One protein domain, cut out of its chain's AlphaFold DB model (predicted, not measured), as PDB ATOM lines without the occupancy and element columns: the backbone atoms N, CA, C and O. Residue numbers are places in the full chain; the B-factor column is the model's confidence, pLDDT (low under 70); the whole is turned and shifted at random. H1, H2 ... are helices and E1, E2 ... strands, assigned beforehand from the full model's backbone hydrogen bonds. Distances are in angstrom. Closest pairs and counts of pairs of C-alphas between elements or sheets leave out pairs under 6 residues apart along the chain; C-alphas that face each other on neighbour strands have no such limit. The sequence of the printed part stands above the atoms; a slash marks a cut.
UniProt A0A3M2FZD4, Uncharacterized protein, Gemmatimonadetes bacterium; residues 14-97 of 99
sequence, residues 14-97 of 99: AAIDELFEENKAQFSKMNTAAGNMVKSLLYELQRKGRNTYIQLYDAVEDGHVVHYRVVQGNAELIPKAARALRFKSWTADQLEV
ATOM      1  N   ALA A  14      40.273 -35.572  42.630       92.38
ATOM      2  CA  ALA A  14      39.620 -36.335  43.694       92.38
ATOM      3  C   ALA A  14      39.155 -35.453  44.871       92.38
ATOM      4  O   ALA A  14      38.062 -35.652  45.390       92.38
ATOM      5  N   ALA A  15      39.959 -34.462  45.274       92.25
ATOM      6  CA  ALA A  15      39.586 -33.534  46.342       92.25
ATOM      7  C   ALA A  15      38.497 -32.541  45.895       92.25
ATOM      8  O   ALA A  15      37.686 -32.104  46.709       92.25
ATOM      9  N   ILE A  16      38.467 -32.178  44.608       91.94
ATOM     10  CA  ILE A  16      37.405 -31.345  44.026       91.94
ATOM     11  C   ILE A  16      36.078 -32.109  44.017       91.94
ATOM     12  O   ILE A  16      35.053 -31.534  44.388       91.94
ATOM     13  N   ASP A  17      36.100 -33.384  43.631       92.62
ATOM     14  CA  ASP A  17      34.916 -34.245  43.619       92.62
ATOM     15  C   ASP A  17      34.372 -34.473  45.036       92.62
ATOM     16  O   ASP A  17      33.170 -34.332  45.269       92.62
ATOM     17  N   GLU A  18      35.252 -34.741  46.006       95.44
ATOM     18  CA  GLU A  18      34.876 -34.863  47.421       95.44
ATOM     19  C   GLU A  18      34.244 -33.566  47.945       95.44
ATOM     20  O   GLU A  18      33.132 -33.585  48.478       95.44
ATOM     21  N   LEU A  19      34.886 -32.419  47.700       95.31
ATOM     22  CA  LEU A  19      34.356 -31.109  48.077       95.31
ATOM     23  C   LEU A  19      32.993 -30.826  47.427       95.31
ATOM     24  O   LEU A  19      32.125 -30.191  48.033       95.31
ATOM     25  N   PHE A  20      32.786 -31.268  46.187       94.31
ATOM     26  CA  PHE A  20      31.503 -31.113  45.515       94.31
ATOM     27  C   PHE A  20      30.403 -31.933  46.196       94.31
ATOM     28  O   PHE A  20      29.312 -31.401  46.420       94.31
ATOM     29  N   GLU A  21      30.672 -33.185  46.563       97.25
ATOM     30  CA  GLU A  21      29.700 -34.026  47.267       97.25
ATOM     31  C   GLU A  21      29.404 -33.508  48.687       97.25
ATOM     32  O   GLU A  21      28.239 -33.482  49.093       97.25
ATOM     33  N   GLU A  22      30.402 -32.980  49.404       97.38
ATOM     34  CA  GLU A  22      30.187 -32.285  50.683       97.38
ATOM     35  C   GLU A  22      29.281 -31.055  50.524       97.38
ATOM     36  O   GLU A  22      28.306 -30.878  51.260       97.38
ATOM     37  N   ASN A  23      29.565 -30.210  49.529       97.81
ATOM     38  CA  ASN A  23      28.766 -29.020  49.247       97.81
ATOM     39  C   ASN A  23      27.331 -29.377  48.862       97.81
ATOM     40  O   ASN A  23      26.386 -28.711  49.290       97.81
ATOM     41  N   LYS A  24      27.163 -30.442  48.078       97.50
ATOM     42  CA  LYS A  24      25.862 -30.988  47.692       97.50
ATOM     43  C   LYS A  24      25.057 -31.436  48.893       97.50
ATOM     44  O   LYS A  24      23.888 -31.073  48.985       97.50
ATOM     45  N   ALA A  25      25.680 -32.106  49.857       97.69
ATOM     46  CA  ALA A  25      25.012 -32.460  51.104       97.69
ATOM     47  C   ALA A  25      24.500 -31.234  51.885       97.69
ATOM     48  O   ALA A  25      23.533 -31.363  52.630       97.69
ATOM     49  N   GLN A  26      25.100 -30.049  51.718       97.88
ATOM     50  CA  GLN A  26      24.619 -28.817  52.352       97.88
ATOM     51  C   GLN A  26      23.525 -28.127  51.538       97.88
ATOM     52  O   GLN A  26      22.445 -27.876  52.066       97.88
ATOM     53  N   PHE A  27      23.752 -27.844  50.252       96.69
ATOM     54  CA  PHE A  27      22.751 -27.121  49.463       96.69
ATOM     55  C   PHE A  27      21.485 -27.952  49.198       96.69
ATOM     56  O   PHE A  27      20.449 -27.378  48.878       96.69
ATOM     57  N   SER A  28      21.541 -29.284  49.340       97.06
ATOM     58  CA  SER A  28      20.359 -30.154  49.279       97.06
ATOM     59  C   SER A  28      19.468 -30.094  50.525       97.06
ATOM     60  O   SER A  28      18.330 -30.538  50.431       97.06
ATOM     61  N   LYS A  29      19.947 -29.553  51.656       97.38
ATOM     62  CA  LYS A  29      19.117 -29.303  52.856       97.38
ATOM     63  C   LYS A  29      18.270 -28.047  52.725       97.38
ATOM     64  O   LYS A  29      17.227 -27.923  53.352       97.38
ATOM     65  N   MET A  30      18.760 -27.082  51.953       97.19
ATOM     66  CA  MET A  30      18.086 -25.809  51.737       97.19
ATOM     67  C   MET A  30      16.803 -26.009  50.931       97.19
ATOM     68  O   MET A  30      16.645 -27.009  50.228       97.19
ATOM     69  N   ASN A  31      15.929 -25.004  50.939       96.31
ATOM     70  CA  ASN A  31      14.798 -24.989  50.023       96.31
ATOM     71  C   ASN A  31      15.270 -25.176  48.566       96.31
ATOM     72  O   ASN A  31      16.290 -24.609  48.163       96.31
ATOM     73  N   THR A  32      14.517 -25.917  47.744       95.12
ATOM     74  CA  THR A  32      14.900 -26.280  46.364       95.12
ATOM     75  C   THR A  32      15.381 -25.091  45.524       95.12
ATOM     76  O   THR A  32      16.366 -25.203  44.787       95.12
ATOM     77  N   ALA A  33      14.709 -23.937  45.616       94.88
ATOM     78  CA  ALA A  33      15.109 -22.744  44.871       94.88
ATOM     79  C   ALA A  33      16.444 -22.179  45.383       94.88
ATOM     80  O   ALA A  33      17.337 -21.872  44.586       94.88
ATOM     81  N   ALA A  34      16.608 -22.113  46.705       96.12
ATOM     82  CA  ALA A  34      17.831 -21.647  47.345       96.12
ATOM     83  C   ALA A  34      19.022 -22.570  47.040       96.12
ATOM     84  O   ALA A  34      20.075 -22.092  46.613       96.12
ATOM     85  N   GLY A  35      18.833 -23.888  47.137       96.44
ATOM     86  CA  GLY A  35      19.849 -24.881  46.791       96.44
ATOM     87  C   GLY A  35      20.313 -24.777  45.334       96.44
ATOM     88  O   GLY A  35      21.512 -24.793  45.054       96.44
ATOM     89  N   ASN A  36      19.386 -24.568  44.390       96.06
ATOM     90  CA  ASN A  36      19.723 -24.366  42.975       96.06
ATOM     91  C   ASN A  36      20.522 -23.075  42.727       96.06
ATOM     92  O   ASN A  36      21.426 -23.052  41.880       96.06
ATOM     93  N   MET A  37      20.228 -22.004  43.468       96.19
ATOM     94  CA  MET A  37      20.993 -20.758  43.388       96.19
ATOM     95  C   MET A  37      22.411 -20.921  43.934       96.19
ATOM     96  O   MET A  37      23.366 -20.497  43.283       96.19
ATOM     97  N   VAL A  38      22.569 -21.589  45.078       96.56
ATOM     98  CA  VAL A  38      23.890 -21.899  45.644       96.56
ATOM     99  C   VAL A  38      24.684 -22.805  44.703       96.56
ATOM    100  O   VAL A  38      25.843 -22.521  44.413       96.56
ATOM    101  N   LYS A  39      24.058 -23.823  44.108       96.25
ATOM    102  CA  LYS A  39      24.692 -24.652  43.072       96.25
ATOM    103  C   LYS A  39      25.174 -23.822  41.875       96.25
ATOM    104  O   LYS A  39      26.284 -24.026  41.385       96.25
ATOM    105  N   SER A  40      24.372 -22.862  41.418       95.88
ATOM    106  CA  SER A  40      24.748 -21.955  40.321       95.88
ATOM    107  C   SER A  40      25.948 -21.076  40.686       95.88
ATOM    108  O   SER A  40      26.824 -20.853  39.849       95.88
ATOM    109  N   LEU A  41      26.027 -20.629  41.944       96.19
ATOM    110  CA  LEU A  41      27.177 -19.893  42.470       96.19
ATOM    111  C   LEU A  41      28.455 -20.736  42.397       96.19
ATOM    112  O   LEU A  41      29.461 -20.252  41.881       96.19
ATOM    113  N   LEU A  42      28.410 -21.992  42.853       95.38
ATOM    114  CA  LEU A  42      29.561 -22.901  42.817       95.38
ATOM    115  C   LEU A  42      30.095 -23.081  41.388       95.38
ATOM    116  O   LEU A  42      31.299 -22.948  41.161       95.38
ATOM    117  N   TYR A  43      29.210 -23.283  40.407       93.19
ATOM    118  CA  TYR A  43      29.623 -23.371  39.003       93.19
ATOM    119  C   TYR A  43      30.267 -22.083  38.496       93.19
ATOM    120  O   TYR A  43      31.275 -22.137  37.794       93.19
ATOM    121  N   GLU A  44      29.721 -20.918  38.841       93.19
ATOM    122  CA  GLU A  44      30.300 -19.644  38.419       93.19
ATOM    123  C   GLU A  44      31.686 -19.398  39.032       93.19
ATOM    124  O   GLU A  44      32.553 -18.841  38.356       93.19
ATOM    125  N   LEU A  45      31.948 -19.852  40.259       93.19
ATOM    126  CA  LEU A  45      33.273 -19.751  40.888       93.19
ATOM    127  C   LEU A  45      34.324 -20.664  40.240       93.19
ATOM    128  O   LEU A  45      35.512 -20.337  40.229       93.19
ATOM    129  N   GLN A  46      33.888 -21.774  39.647       89.56
ATOM    130  CA  GLN A  46      34.760 -22.745  38.979       89.56
ATOM    131  C   GLN A  46      34.900 -22.484  37.470       89.56
ATOM    132  O   GLN A  46      35.804 -22.994  36.810       89.56
ATOM    133  N   ARG A  47      34.026 -21.656  36.890       85.56
ATOM    134  CA  ARG A  47      33.969 -21.410  35.446       85.56
ATOM    135  C   ARG A  47      35.217 -20.701  34.905       85.56
ATOM    136  O   ARG A  47      35.715 -19.748  35.498       85.56
ATOM    137  N   LYS A  48      35.645 -21.087  33.691       73.25
ATOM    138  CA  LYS A  48      36.631 -20.365  32.849       73.25
ATOM    139  C   LYS A  48      37.940 -20.007  33.583       73.25
ATOM    140  O   LYS A  48      38.406 -18.874  33.492       73.25
ATOM    141  N   GLY A  49      38.526 -20.958  34.312       68.88
ATOM    142  CA  GLY A  49      39.840 -20.784  34.949       68.88
ATOM    143  C   GLY A  49      39.840 -19.915  36.210       68.88
ATOM    144  O   GLY A  49      40.905 -19.553  36.696       68.88
ATOM    145  N   ARG A  50      38.661 -19.581  36.756       81.38
ATOM    146  CA  ARG A  50      38.537 -18.897  38.054       81.38
ATOM    147  C   ARG A  50      39.007 -19.767  39.221       81.38
ATOM    148  O   ARG A  50      39.457 -19.209  40.218       81.38
ATOM    149  N   ASN A  51      38.892 -21.097  39.089       88.25
ATOM    150  CA  ASN A  51      39.421 -22.118  40.004       88.25
ATOM    151  C   ASN A  51      39.244 -21.756  41.489       88.25
ATOM    152  O   ASN A  51      40.165 -21.905  42.293       88.25
ATOM    153  N   THR A  52      38.070 -21.211  41.825       93.62
ATOM    154  CA  THR A  52      37.732 -20.793  43.182       93.62
ATOM    155  C   THR A  52      36.806 -21.826  43.794       93.62
ATOM    156  O   THR A  52      35.725 -22.105  43.275       93.62
ATOM    157  N   TYR A  53      37.259 -22.400  44.900       94.69
ATOM    158  CA  TYR A  53      36.630 -23.513  45.584       94.69
ATOM    159  C   TYR A  53      36.278 -23.075  46.997       94.69
ATOM    160  O   TYR A  53      37.132 -22.597  47.752       94.69
ATOM    161  N   ILE A  54      35.005 -23.228  47.343       95.94
ATOM    162  CA  ILE A  54      34.485 -22.957  48.679       95.94
ATOM    163  C   ILE A  54      33.915 -24.243  49.257       95.94
ATOM    164  O   ILE A  54      33.418 -25.089  48.513       95.94
ATOM    165  N   GLN A  55      33.969 -24.359  50.575       97.50
ATOM    166  CA  GLN A  55      33.272 -25.395  51.319       97.50
ATOM    167  C   GLN A  55      32.076 -24.770  52.016       97.50
ATOM    168  O   GLN A  55      32.234 -23.779  52.730       97.50
ATOM    169  N   LEU A  56      30.905 -25.352  51.800       98.00
ATOM    170  CA  LEU A  56      29.659 -25.005  52.455       98.00
ATOM    171  C   LEU A  56      29.543 -25.756  53.779       98.00
ATOM    172  O   LEU A  56      29.961 -26.908  53.894       98.00
ATOM    173  N   TYR A  57      28.939 -25.117  54.770       98.00
ATOM    174  CA  TYR A  57      28.611 -25.725  56.055       98.00
ATOM    175  C   TYR A  57      27.403 -25.017  56.676       98.00
ATOM    176  O   TYR A  57      26.966 -23.977  56.183       98.00
ATOM    177  N   ASP A  58      26.833 -25.626  57.716       97.00
ATOM    178  CA  ASP A  58      25.711 -25.086  58.495       97.00
ATOM    179  C   ASP A  58      24.545 -24.553  57.641       97.00
ATOM    180  O   ASP A  58      23.957 -23.510  57.928       97.00
ATOM    181  N   ALA A  59      24.199 -25.272  56.564       96.00
ATOM    182  CA  ALA A  59      22.986 -24.980  55.810       96.00
ATOM    183  C   ALA A  59      21.750 -25.236  56.682       96.00
ATOM    184  O   ALA A  59      21.632 -26.287  57.319       96.00
ATOM    185  N   VAL A  60      20.823 -24.280  56.678       91.62
ATOM    186  CA  VAL A  60      19.554 -24.390  57.402       91.62
ATOM    187  C   VAL A  60      18.582 -25.263  56.601       91.62
ATOM    188  O   VAL A  60      18.374 -25.019  55.412       91.62
ATOM    189  N   GLU A  61      17.983 -26.261  57.256       94.81
ATOM    190  CA  GLU A  61      16.964 -27.144  56.668       94.81
ATOM    191  C   GLU A  61      15.758 -26.337  56.164       94.81
ATOM    192  O   GLU A  61      15.247 -25.481  56.889       94.81
ATOM    193  N   ASP A  62      15.347 -26.572  54.913       94.88
ATOM    194  CA  ASP A  62      14.348 -25.793  54.155       94.88
ATOM    195  C   ASP A  62      14.585 -24.266  54.198       94.88
ATOM    196  O   ASP A  62      13.694 -23.449  53.976       94.88
ATOM    197  N   GLY A  63      15.820 -23.859  54.503       94.56
ATOM    198  CA  GLY A  63      16.208 -22.471  54.680       94.56
ATOM    199  C   GLY A  63      16.786 -21.838  53.419       94.56
ATOM    200  O   GLY A  63      16.944 -22.464  52.367       94.56
ATOM    201  N   HIS A  64      17.158 -20.566  53.562       97.00
ATOM    202  CA  HIS A  64      17.736 -19.737  52.495       97.00
ATOM    203  C   HIS A  64      19.171 -19.285  52.803       97.00
ATOM    204  O   HIS A  64      19.746 -18.508  52.043       97.00
ATOM    205  N   VAL A  65      19.747 -19.756  53.911       96.56
ATOM    206  CA  VAL A  65      21.063 -19.348  54.412       96.56
ATOM    207  C   VAL A  65      22.011 -20.541  54.448       96.56
ATOM    208  O   VAL A  65      21.621 -21.636  54.859       96.56
ATOM    209  N   VAL A  66      23.255 -20.311  54.032       97.62
ATOM    210  CA  VAL A  66      24.356 -21.273  54.150       97.62
ATOM    211  C   VAL A  66      25.660 -20.547  54.461       97.62
ATOM    212  O   VAL A  66      25.910 -19.458  53.931       97.62
ATOM    213  N   HIS A  67      26.491 -21.146  55.308       98.06
ATOM    214  CA  HIS A  67      27.827 -20.639  55.587       98.06
ATOM    215  C   HIS A  67      28.847 -21.222  54.615       98.06
ATOM    216  O   HIS A  67      28.652 -22.293  54.037       98.06
ATOM    217  N   TYR A  68      29.949 -20.508  54.412       97.50
ATOM    218  CA  TYR A  68      31.029 -20.964  53.559       97.50
ATOM    219  C   TYR A  68      32.403 -20.554  54.082       97.50
ATOM    220  O   TYR A  68      32.561 -19.625  54.873       97.50
ATOM    221  N   ARG A  69      33.424 -21.269  53.616       96.25
ATOM    222  CA  ARG A  69      34.830 -20.876  53.742       96.25
ATOM    223  C   ARG A  69      35.553 -21.098  52.428       96.25
ATOM    224  O   ARG A  69      35.231 -22.028  51.689       96.25
ATOM    225  N   VAL A  70      36.529 -20.248  52.131       95.38
ATOM    226  CA  VAL A  70      37.351 -20.392  50.924       95.38
ATOM    227  C   VAL A  70      38.403 -21.465  51.164       95.38
ATOM    228  O   VAL A  70      39.182 -21.366  52.107       95.38
ATOM    229  N   VAL A  71      38.407 -22.484  50.310       94.38
ATOM    230  CA  VAL A  71      39.395 -23.572  50.334       94.38
ATOM    231  C   VAL A  71      40.577 -23.209  49.440       94.38
ATOM    232  O   VAL A  71      41.728 -23.363  49.836       94.38
ATOM    233  N   GLN A  72      40.294 -22.684  48.244       92.88
ATOM    234  CA  GLN A  72      41.308 -22.279  47.272       92.88
ATOM    235  C   GLN A  72      40.754 -21.212  46.317       92.88
ATOM    236  O   GLN A  72      39.566 -21.212  45.995       92.88
ATOM    237  N   GLY A  73      41.623 -20.338  45.813       91.81
ATOM    238  CA  GLY A  73      41.303 -19.378  44.755       91.81
ATOM    239  C   GLY A  73      41.024 -17.968  45.273       91.81
ATOM    240  O   GLY A  73      41.556 -17.557  46.301       91.81
ATOM    241  N   ASN A  74      40.229 -17.198  44.527       91.44
ATOM    242  CA  ASN A  74      40.030 -15.773  44.792       91.44
ATOM    243  C   ASN A  74      38.694 -15.506  45.502       91.44
ATOM    244  O   ASN A  74      37.634 -15.473  44.871       91.44
ATOM    245  N   ALA A  75      38.767 -15.221  46.805       92.00
ATOM    246  CA  ALA A  75      37.614 -14.882  47.641       92.00
ATOM    247  C   ALA A  75      36.801 -13.682  47.112       92.00
ATOM    248  O   ALA A  75      35.583 -13.642  47.271       92.00
ATOM    249  N   GLU A  76      37.428 -12.732  46.411       92.88
ATOM    250  CA  GLU A  76      36.740 -11.559  45.853       92.88
ATOM    251  C   GLU A  76      35.760 -11.903  44.721       92.88
ATOM    252  O   GLU A  76      34.953 -11.059  44.313       92.88
ATOM    253  N   LEU A  77      35.821 -13.120  44.170       93.56
ATOM    254  CA  LEU A  77      34.873 -13.580  43.155       93.56
ATOM    255  C   LEU A  77      33.517 -13.960  43.752       93.56
ATOM    256  O   LEU A  77      32.509 -13.868  43.055       93.56
ATOM    257  N   ILE A  78      33.474 -14.314  45.035       94.38
ATOM    258  CA  ILE A  78      32.261 -14.728  45.745       94.38
ATOM    259  C   ILE A  78      31.218 -13.605  45.784       94.38
ATOM    260  O   ILE A  78      30.125 -13.820  45.256       94.38
ATOM    261  N   PRO A  79      31.522 -12.381  46.265       94.81
ATOM    262  CA  PRO A  79      30.551 -11.287  46.241       94.81
ATOM    263  C   PRO A  79      30.154 -10.881  44.813       94.81
ATOM    264  O   PRO A  79      29.014 -10.488  44.574       94.81
ATOM    265  N   LYS A  80      31.062 -11.002  43.831       94.06
ATOM    266  CA  LYS A  80      30.764 -10.697  42.418       94.06
ATOM    267  C   LYS A  80      29.761 -11.697  41.835       94.06
ATOM    268  O   LYS A  80      28.809 -11.284  41.172       94.06
ATOM    269  N   ALA A  81      29.951 -12.987  42.104       94.38
ATOM    270  CA  ALA A  81      29.059 -14.048  41.652       94.38
ATOM    271  C   ALA A  81      27.710 -14.010  42.394       94.38
ATOM    272  O   ALA A  81      26.665 -14.060  41.747       94.38
ATOM    273  N   ALA A  82      27.717 -13.809  43.716       95.06
ATOM    274  CA  ALA A  82      26.506 -13.669  44.528       95.06
ATOM    275  C   ALA A  82      25.643 -12.491  44.050       95.06
ATOM    276  O   ALA A  82      24.439 -12.637  43.833       95.06
ATOM    277  N   ARG A  83      26.273 -11.344  43.766       95.06
ATOM    278  CA  ARG A  83      25.598 -10.180  43.182       95.06
ATOM    279  C   ARG A  83      25.001 -10.478  41.806       95.06
ATOM    280  O   ARG A  83      23.862 -10.095  41.549       95.06
ATOM    281  N   ALA A  84      25.748 -11.141  40.922       93.50
ATOM    282  CA  ALA A  84      25.272 -11.484  39.578       93.50
ATOM    283  C   ALA A  84      24.057 -12.427  39.615       93.50
ATOM    284  O   ALA A  84      23.128 -12.271  38.824       93.50
ATOM    285  N   LEU A  85      24.041 -13.352  40.575       94.19
ATOM    286  CA  LEU A  85      22.943 -14.287  40.816       94.19
ATOM    287  C   LEU A  85      21.816 -13.700  41.678       94.19
ATOM    288  O   LEU A  85      20.845 -14.395  41.950       94.19
ATOM    289  N   ARG A  86      21.911 -12.422  42.071       95.56
ATOM    290  CA  ARG A  86      20.914 -11.710  42.887       95.56
ATOM    291  C   ARG A  86      20.654 -12.358  44.251       95.56
ATOM    292  O   ARG A  86      19.511 -12.401  44.698       95.56
ATOM    293  N   PHE A  87      21.698 -12.842  44.921       96.12
ATOM    294  CA  PHE A  87      21.603 -13.208  46.337       96.12
ATOM    295  C   PHE A  87      21.079 -12.019  47.152       96.12
ATOM    296  O   PHE A  87      21.380 -10.866  46.833       96.12
ATOM    297  N   LYS A  88      20.286 -12.304  48.188       96.50
ATOM    298  CA  LYS A  88      19.688 -11.289  49.061       96.50
ATOM    299  C   LYS A  88      20.766 -10.555  49.854       96.50
ATOM    300  O   LYS A  88      20.763  -9.328  49.907       96.50
ATOM    301  N   SER A  89      21.693 -11.309  50.442       96.31
ATOM    302  CA  SER A  89      22.844 -10.775  51.165       96.31
ATOM    303  C   SER A  89      24.024 -11.755  51.126       96.31
ATOM    304  O   SER A  89      23.867 -12.939  50.813       96.31
ATOM    305  N   TRP A  90      25.230 -11.251  51.386       95.62
ATOM    306  CA  TRP A  90      26.440 -12.057  51.551       95.62
ATOM    307  C   TRP A  90      27.396 -11.366  52.525       95.62
ATOM    308  O   TRP A  90      27.547 -10.142  52.503       95.62
ATOM    309  N   THR A  91      28.059 -12.156  53.360       94.31
ATOM    310  CA  THR A  91      29.129 -11.720  54.268       94.31
ATOM    311  C   THR A  91      30.442 -12.409  53.882       94.31
ATOM    312  O   THR A  91      30.546 -13.044  52.827       94.31
ATOM    313  N   ALA A  92      31.466 -12.276  54.728       92.12
ATOM    314  CA  ALA A  92      32.741 -12.970  54.557       92.12
ATOM    315  C   ALA A  92      32.622 -14.506  54.643       92.12
ATOM    316  O   ALA A  92      33.507 -15.205  54.157       92.12
ATOM    317  N   ASP A  93      31.551 -15.017  55.248       95.19
ATOM    318  CA  ASP A  93      31.377 -16.427  55.604       95.19
ATOM    319  C   ASP A  93      29.937 -16.938  55.437       95.19
ATOM    320  O   ASP A  93      29.662 -18.085  55.776       95.19
ATOM    321  N   GLN A  94      29.014 -16.125  54.920       96.88
ATOM    322  CA  GLN A  94      27.600 -16.474  54.789       96.88
ATOM    323  C   GLN A  94      27.016 -15.992  53.460       96.88
ATOM    324  O   GLN A  94      27.366 -14.929  52.938       96.88
ATOM    325  N   LEU A  95      26.082 -16.774  52.925       97.00
ATOM    326  CA  LEU A  95      25.272 -16.457  51.756       97.00
ATOM    327  C   LEU A  95      23.790 -16.564  52.118       97.00
ATOM    328  O   LEU A  95      23.373 -17.546  52.731       97.00
ATOM    329  N   GLU A  96      22.993 -15.585  51.697       97.19
ATOM    330  CA  GLU A  96      21.538 -15.591  51.851       97.19
ATOM    331  C   GLU A  96      20.856 -15.452  50.486       97.19
ATOM    332  O   GLU A  96      21.121 -14.524  49.715       97.19
ATOM    333  N   VAL A  97      19.947 -16.375  50.192       95.50
ATOM    334  CA  VAL A  97      19.117 -16.375  48.986       95.50
ATOM    335  C   VAL A  97      17.776 -15.692  49.273       95.50
ATOM    336  O   VAL A  97      17.335 -15.615  50.417       95.50
TER     337      VAL A  97
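This is residues 14 to 97 of the 99 residues of an uncharacterized protein of Gemmatimonadetes bacterium (UniProt A0A3M2FZD4). A small three-stranded sheet is covered on one face by the helical hairpin H1 and H2, and the short H3 packs on H2. Of 84 residues printed, three named helices and three strands run H1 H2 E1 E2 H3 E3; the sheet, E1 - E2 - E3, is antiparallel, the class mixed. It is compact, radius of gyration of the C-alphas 11.4 A, spans 32 by 27 by 19 A.

H1, residues 14 to 27, touches H2, residues 32 to 49, with residues 24 to 27 alone; their closest C-alphas, Phe 27 and Gly 35, are 4.5 A apart, at a shallow tilt of 26 degrees, opposite ways. E1, residues 53 to 57, and E2, residues 65 to 72, form a hairpin; N 55 and O 69 are 2.9 A apart. H3, residues 77 to 84, touches H2, closest C-alphas Leu 41 and Ala 81, 6.2 A, and only grazes the sheet. E3, residues 94 to 96, is antiparallel to E2; N 95 and O 66 are 2.9 A apart. In H1 and H3 every O i to N i+4 pair is within hydrogen-bond range, in H2 12 of 14.

H1 begins at C-alpha 14 (39.620, -36.335, 43.694); E3 ends at C-alpha 96 (21.538, -15.591, 51.851). H2 spans 28.0 A.

The printed part has no cut; residue 49 has pLDDT under 70.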